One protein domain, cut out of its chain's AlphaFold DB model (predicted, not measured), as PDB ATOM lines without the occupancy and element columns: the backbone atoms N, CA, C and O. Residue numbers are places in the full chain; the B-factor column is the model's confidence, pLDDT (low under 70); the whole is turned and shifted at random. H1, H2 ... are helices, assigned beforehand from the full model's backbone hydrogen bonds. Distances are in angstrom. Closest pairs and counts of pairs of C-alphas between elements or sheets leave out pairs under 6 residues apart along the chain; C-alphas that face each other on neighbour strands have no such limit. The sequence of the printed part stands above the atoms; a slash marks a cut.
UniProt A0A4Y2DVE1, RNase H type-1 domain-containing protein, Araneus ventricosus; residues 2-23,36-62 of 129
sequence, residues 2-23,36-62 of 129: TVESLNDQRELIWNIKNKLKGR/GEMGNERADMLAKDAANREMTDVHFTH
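AT A GLANCE: This is residues 2 to 23 and 36 to 62 of the 129 residues of the protein "RNase H type-1 domain-containing protein" of Araneus ventricosus (UniProt A0A4Y2DVE1). Two helices, H1 and H2, stand well separated like the two sides of an open U, and the stretch of residues 52 to 62 makes its base, leading from the end of H2 back to the beginning of H1. The space between the helices is empty, and much of each side stands free. The printed part has 49 residues with two named helices, H1 then H2, and no named strand; its class is all helix. It is only just loose, close to extended, with a radius of gyration of the C-alphas of 14.5 A, and its flat outline spans 38 by 35 by 15 A.

HOW THE PARTS SIT: H1, residues 2 to 20, and H2, residues 38 to 51, are apart. Their N-to-C directions are (-0.35, -0.49, 0.80) for H1 and (-0.15, 0.70, -0.69) for H2. Residues 10 to 23, of which 10 to 20 belong to H1, stand free, as do residues 36 to 57, of which 38 to 51 belong to H2. The C-alphas of Thr 2 and His 62, the first and last printed, are 8.7 A apart. In H2 every O i to N i+4 pair is within hydrogen-bond range; in H1 14 of 15 are.

IN THESE COORDINATES: H1 begins at C-alpha 2 (16.342, -30.607, 41.308) and ends at C-alpha 20 (6.474, -44.228, 63.339), 27.7 A from first to last C-alpha. H2 measures 19.8 A, from C-alpha 38 (2.467, -64.828, 51.047) to C-alpha 51 (2.213, -49.413, 38.694). The C-alpha of His 62 is at (12.703, -37.941, 38.386).

THE WHOLE: The C-alphas farthest apart, those of Val 3 and Gly 36, are 40.1 A apart. Residues 24 to 35 are not printed; the link from H1 to H2 runs across this cut, and C-alphas 23 and 36 are 28.8 A apart. The mean pLDDT of the printed part is 85.2, and the model's confidence is low, under 70, in residues 2 to 8.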
ATOM      1  N   THR A   2      15.488 -29.863  40.337       52.16
ATOM      2  CA  THR A   2      16.342 -30.607  41.308       52.16
ATOM      3  C   THR A   2      16.023 -30.328  42.781       52.16
ATOM      4  O   THR A   2      16.220 -31.200  43.621       52.16
ATOM      5  N   VAL A   3      15.526 -29.133  43.108       52.69
ATOM      6  CA  VAL A   3      15.234 -28.734  44.498       52.69
ATOM      7  C   VAL A   3      13.867 -29.245  44.962       52.69
ATOM      8  O   VAL A   3      13.771 -29.797  46.052       52.69
ATOM      9  N   GLU A   4      12.842 -29.136  44.112       56.22
ATOM     10  CA  GLU A   4      11.482 -29.645  44.379       56.22
ATOM     11  C   GLU A   4      11.502 -31.157  44.631       56.22
ATOM     12  O   GLU A   4      10.926 -31.639  45.594       56.22
ATOM     13  N   SER A   5      12.317 -31.879  43.860       59.12
ATOM     14  CA  SER A   5      12.553 -33.315  44.008       59.12
ATOM     15  C   SER A   5      12.969 -33.754  45.396       59.12
ATOM     16  O   SER A   5      12.417 -34.678  45.999       59.12
ATOM     17  N   LEU A   6      13.991 -33.066  45.893       63.41
ATOM     18  CA  LEU A   6      14.541 -33.323  47.203       63.41
ATOM     19  C   LEU A   6      13.532 -32.921  48.272       63.41
ATOM     20  O   LEU A   6      13.511 -33.552  49.322       63.41
ATOM     21  N   ASN A   7      12.705 -31.907  48.015       67.94
ATOM     22  CA  ASN A   7      11.668 -31.471  48.935       67.94
ATOM     23  C   ASN A   7      10.561 -32.526  49.085       67.94
ATOM     24  O   ASN A   7      10.297 -32.942  50.210       67.94
ATOM     25  N   ASP A   8      10.020 -33.050  47.983       69.06
ATOM     26  CA  ASP A   8       8.945 -34.057  48.001       69.06
ATOM     27  C   ASP A   8       9.401 -35.364  48.672       69.06
ATOM     28  O   ASP A   8       8.708 -35.943  49.514       69.06
ATOM     29  N   GLN A   9      10.620 -35.822  48.357       72.06
ATOM     30  CA  GLN A   9      11.202 -37.003  49.002       72.06
ATOM     31  C   GLN A   9      11.434 -36.780  50.500       72.06
ATOM     32  O   GLN A   9      11.199 -37.684  51.306       72.06
ATOM     33  N   ARG A  10      11.891 -35.584  50.893       77.56
ATOM     34  CA  ARG A  10      12.071 -35.228  52.305       77.56
ATOM     35  C   ARG A  10      10.738 -35.187  53.035       77.56
ATOM     36  O   ARG A  10      10.689 -35.668  54.163       77.56
ATOM     37  N   GLU A  11       9.685 -34.678  52.406       85.06
ATOM     38  CA  GLU A  11       8.353 -34.602  53.000       85.06
ATOM     39  C   GLU A  11       7.766 -35.996  53.244       85.06
ATOM     40  O   GLU A  11       7.346 -36.293  54.362       85.06
ATOM     41  N   LEU A  12       7.823 -36.901  52.259       85.00
ATOM     42  CA  LEU A  12       7.353 -38.279  52.443       85.00
ATOM     43  C   LEU A  12       8.123 -38.991  53.564       85.00
ATOM     44  O   LEU A  12       7.517 -39.595  54.450       85.00
ATOM     45  N   ILE A  13       9.458 -38.911  53.543       87.44
ATOM     46  CA  ILE A  13      10.305 -39.531  54.570       87.44
ATOM     47  C   ILE A  13       9.984 -38.942  55.946       87.44
ATOM     48  O   ILE A  13       9.906 -39.680  56.929       87.44
ATOM     49  N   TRP A  14       9.790 -37.628  56.031       90.94
ATOM     50  CA  TRP A  14       9.432 -36.947  57.269       90.94
ATOM     51  C   TRP A  14       8.055 -37.390  57.780       90.94
ATOM     52  O   TRP A  14       7.926 -37.742  58.953       90.94
ATOM     53  N   ASN A  15       7.060 -37.492  56.896       91.56
ATOM     54  CA  ASN A  15       5.720 -37.980  57.215       91.56
ATOM     55  C   ASN A  15       5.741 -39.428  57.731       91.56
ATOM     56  O   ASN A  15       5.102 -39.729  58.741       91.56
ATOM     57  N   ILE A  16       6.507 -40.318  57.091       91.75
ATOM     58  CA  ILE A  16       6.682 -41.706  57.550       91.75
ATOM     59  C   ILE A  16       7.352 -41.729  58.927       91.75
ATOM     60  O   ILE A  16       6.848 -42.378  59.843       91.75
ATOM     61  N   LYS A  17       8.449 -40.982  59.108       91.62
ATOM     62  CA  LYS A  17       9.156 -40.900  60.395       91.62
ATOM     63  C   LYS A  17       8.245 -40.420  61.518       91.62
ATOM     64  O   LYS A  17       8.272 -40.996  62.598       91.62
ATOM     65  N   ASN A  18       7.425 -39.403  61.267       94.31
ATOM     66  CA  ASN A  18       6.483 -38.897  62.259       94.31
ATOM     67  C   ASN A  18       5.395 -39.907  62.612       94.31
ATOM     68  O   ASN A  18       5.038 -40.004  63.780       94.31
ATOM     69  N   LYS A  19       4.898 -40.678  61.639       93.25
ATOM     70  CA  LYS A  19       3.918 -41.744  61.896       93.25
ATOM     71  C   LYS A  19       4.491 -42.893  62.727       93.25
ATOM     72  O   LYS A  19       3.758 -43.492  63.502       93.25
ATOM     73  N   LEU A  20       5.779 -43.192  62.567       93.62
ATOM     74  CA  LEU A  20       6.474 -44.228  63.339       93.62
ATOM     75  C   LEU A  20       6.962 -43.727  64.709       93.62
ATOM     76  O   LEU A  20       7.277 -44.524  65.589       93.62
ATOM     77  N   LYS A  21       7.047 -42.409  64.911       93.56
ATOM     78  CA  LYS A  21       7.590 -41.815  66.134       93.56
ATOM     79  C   LYS A  21       6.726 -42.183  67.346       93.56
ATOM     80  O   LYS A  21       5.551 -41.840  67.398       93.56
ATOM     81  N   GLY A  22       7.336 -42.829  68.341       90.75
ATOM     82  CA  GLY A  22       6.666 -43.221  69.589       90.75
ATOM     83  C   GLY A  22       5.779 -44.467  69.480       90.75
ATOM     84  O   GLY A  22       5.030 -44.744  70.411       90.75
ATOM     85  N   ARG A  23       5.842 -45.206  68.363       93.94
ATOM     86  CA  ARG A  23       5.164 -46.496  68.189       93.94
ATOM     87  C   ARG A  23       6.127 -47.627  68.534       93.94
ATOM     88  O   ARG A  23       6.982 -47.976  67.728       93.94
ATOM     89  N   GLY A  36       8.246 -67.090  48.446       90.75
ATOM     90  CA  GLY A  36       7.023 -67.766  48.911       90.75
ATOM     91  C   GLY A  36       6.333 -67.110  50.110       90.75
ATOM     92  O   GLY A  36       5.346 -67.639  50.618       90.75
ATOM     93  N   GLU A  37       6.834 -65.970  50.596       94.94
ATOM     94  CA  GLU A  37       6.229 -65.258  51.726       94.94
ATOM     95  C   GLU A  37       4.925 -64.581  51.293       94.94
ATOM     96  O   GLU A  37       4.947 -63.479  50.739       94.94
ATOM     97  N   MET A  38       3.786 -65.229  51.564       95.06
ATOM     98  CA  MET A  38       2.467 -64.828  51.047       95.06
ATOM     99  C   MET A  38       2.153 -63.338  51.234       95.06
ATOM    100  O   MET A  38       1.611 -62.699  50.332       95.06
ATOM    101  N   GLY A  39       2.484 -62.764  52.396       94.62
ATOM    102  CA  GLY A  39       2.256 -61.342  52.668       94.62
ATOM    103  C   GLY A  39       3.094 -60.422  51.774       94.62
ATOM    104  O   GLY A  39       2.570 -59.449  51.232       94.62
ATOM    105  N   ASN A  40       4.371 -60.759  51.573       95.62
ATOM    106  CA  ASN A  40       5.285 -60.002  50.720       95.62
ATOM    107  C   ASN A  40       4.921 -60.151  49.235       95.62
ATOM    108  O   ASN A  40       4.906 -59.174  48.496       95.62
ATOM    109  N   GLU A  41       4.560 -61.360  48.804       95.94
ATOM    110  CA  GLU A  41       4.135 -61.631  47.427       95.94
ATOM    111  C   GLU A  41       2.825 -60.929  47.080       95.94
ATOM    112  O   GLU A  41       2.695 -60.346  46.002       95.94
ATOM    113  N   ARG A  42       1.866 -60.911  48.014       96.25
ATOM    114  CA  ARG A  42       0.630 -60.146  47.849       96.25
ATOM    115  C   ARG A  42       0.907 -58.645  47.779       96.25
ATOM    116  O   ARG A  42       0.292 -57.965  46.963       96.25
ATOM    117  N   ALA A  43       1.817 -58.125  48.603       95.75
ATOM    118  CA  ALA A  43       2.216 -56.720  48.542       95.75
ATOM    119  C   ALA A  43       2.886 -56.365  47.199       95.75
ATOM    120  O   ALA A  43       2.537 -55.349  46.603       95.75
ATOM    121  N   ASP A  44       3.781 -57.218  46.689       95.88
ATOM    122  CA  ASP A  44       4.431 -57.050  45.380       95.88
ATOM    123  C   ASP A  44       3.419 -57.092  44.222       95.88
ATOM    124  O   ASP A  44       3.462 -56.250  43.325       95.88
ATOM    125  N   MET A  45       2.455 -58.018  44.267       95.69
ATOM    126  CA  MET A  45       1.358 -58.087  43.295       95.69
ATOM    127  C   MET A  45       0.547 -56.786  43.272       95.69
ATOM    128  O   MET A  45       0.366 -56.195  42.211       95.69
ATOM    129  N   LEU A  46       0.133 -56.290  44.443       95.44
ATOM    130  CA  LEU A  46      -0.612 -55.032  44.546       95.44
ATOM    131  C   LEU A  46       0.208 -53.828  44.067       95.44
ATOM    132  O   LEU A  46      -0.338 -52.925  43.433       95.44
ATOM    133  N   ALA A  47       1.514 -53.807  44.344       93.44
ATOM    134  CA  ALA A  47       2.404 -52.756  43.863       93.44
ATOM    135  C   ALA A  47       2.531 -52.769  42.329       93.44
ATOM    136  O   ALA A  47       2.504 -51.706  41.707       93.44
ATOM    137  N   LYS A  48       2.613 -53.953  41.706       93.88
ATOM    138  CA  LYS A  48       2.619 -54.110  40.241       93.88
ATOM    139  C   LYS A  48       1.304 -53.668  39.614       93.88
ATOM    140  O   LYS A  48       1.322 -52.933  38.631       93.88
ATOM    141  N   ASP A  49       0.177 -54.057  40.203       93.88
ATOM    142  CA  ASP A  49      -1.142 -53.630  39.738       93.88
ATOM    143  C   ASP A  49      -1.290 -52.107  39.811       93.88
ATOM    144  O   ASP A  49      -1.785 -51.487  38.871       93.88
ATOM    145  N   ALA A  50      -0.812 -51.485  40.894       91.88
ATOM    146  CA  ALA A  50      -0.794 -50.031  41.031       91.88
ATOM    147  C   ALA A  50       0.116 -49.359  39.989       91.88
ATOM    148  O   ALA A  50      -0.271 -48.344  39.415       91.88
ATOM    149  N   ALA A  51       1.287 -49.936  39.699       90.25
ATOM    150  CA  ALA A  51       2.213 -49.413  38.694       90.25
ATOM    151  C   ALA A  51       1.653 -49.460  37.258       90.25
ATOM    152  O   ALA A  51       2.100 -48.689  36.412       90.25
ATOM    153  N   ASN A  52       0.678 -50.335  36.990       91.75
ATOM    154  CA  ASN A  52       0.007 -50.455  35.693       91.75
ATOM    155  C   ASN A  52      -1.212 -49.527  35.537       91.75
ATOM    156  O   ASN A  52      -1.844 -49.528  34.481       91.75
ATOM    157  N   ARG A  53      -1.579 -48.753  36.566       90.62
ATOM    158  CA  ARG A  53      -2.694 -47.800  36.478       90.62
ATOM    159  C   ARG A  53      -2.321 -46.611  35.596       90.62
ATOM    160  O   ARG A  53      -1.188 -46.143  35.610       90.62
ATOM    161  N   GLU A  54      -3.305 -46.080  34.871       87.81
ATOM    162  CA  GLU A  54      -3.112 -44.900  34.015       87.81
ATOM    163  C   GLU A  54      -2.859 -43.620  34.823       87.81
ATOM    164  O   GLU A  54      -2.124 -42.735  34.387       87.81
ATOM    165  N   MET A  55      -3.461 -43.523  36.010       87.12
ATOM    166  CA  MET A  55      -3.363 -42.350  36.874       87.12
ATOM    167  C   MET A  55      -2.341 -42.581  37.985       87.12
ATOM    168  O   MET A  55      -2.337 -43.624  38.637       87.12
ATOM    169  N   THR A  56      -1.481 -41.588  38.206       83.38
ATOM    170  CA  THR A  56      -0.489 -41.605  39.284       83.38
ATOM    171  C   THR A  56      -1.029 -40.844  40.488       83.38
ATOM    172  O   THR A  56      -1.333 -39.660  40.374       83.38
ATOM    173  N   ASP A  57      -1.114 -41.505  41.643       81.88
ATOM    174  CA  ASP A  57      -1.630 -40.878  42.869       81.88
ATOM    175  C   ASP A  57      -0.658 -39.831  43.443       81.88
ATOM    176  O   ASP A  57      -1.078 -38.831  44.021       81.88
ATOM    177  N   VAL A  58       0.654 -40.054  43.286       78.81
ATOM    178  CA  VAL A  58       1.703 -39.152  43.782       78.81
ATOM    179  C   VAL A  58       2.788 -38.971  42.732       78.81
ATOM    180  O   VAL A  58       3.473 -39.920  42.344       78.81
ATOM    181  N   HIS A  59       2.983 -37.730  42.300       74.94
ATOM    182  CA  HIS A  59       4.057 -37.383  41.384       74.94
ATOM    183  C   HIS A  59       5.338 -37.100  42.156       74.94
ATOM    184  O   HIS A  59       5.427 -36.128  42.895       74.94
ATOM    185  N   PHE A  60       6.353 -37.929  41.927       78.00
ATOM    186  CA  PHE A  60       7.720 -37.591  42.287       78.00
ATOM    187  C   PHE A  60       8.435 -37.047  41.064       78.00
ATOM    188  O   PHE A  60       8.308 -37.555  39.948       78.00
ATOM    189  N   THR A  61       9.271 -36.050  41.287       80.50
ATOM    190  CA  THR A  61      10.317 -35.696  40.326       80.50
ATOM    191  C   THR A  61      11.199 -36.901  39.983       80.50
ATOM    192  O   THR A  61      11.444 -37.770  40.827       80.50
ATOM    193  N   HIS A  62      11.769 -36.901  38.785       79.19
ATOM    194  CA  HIS A  62      12.703 -37.941  38.386       79.19
ATOM    195  C   HIS A  62      13.954 -37.981  39.266       79.19
ATOM    196  O   HIS A  62      14.608 -36.963  39.500       79.19
TER     197      HIS A  62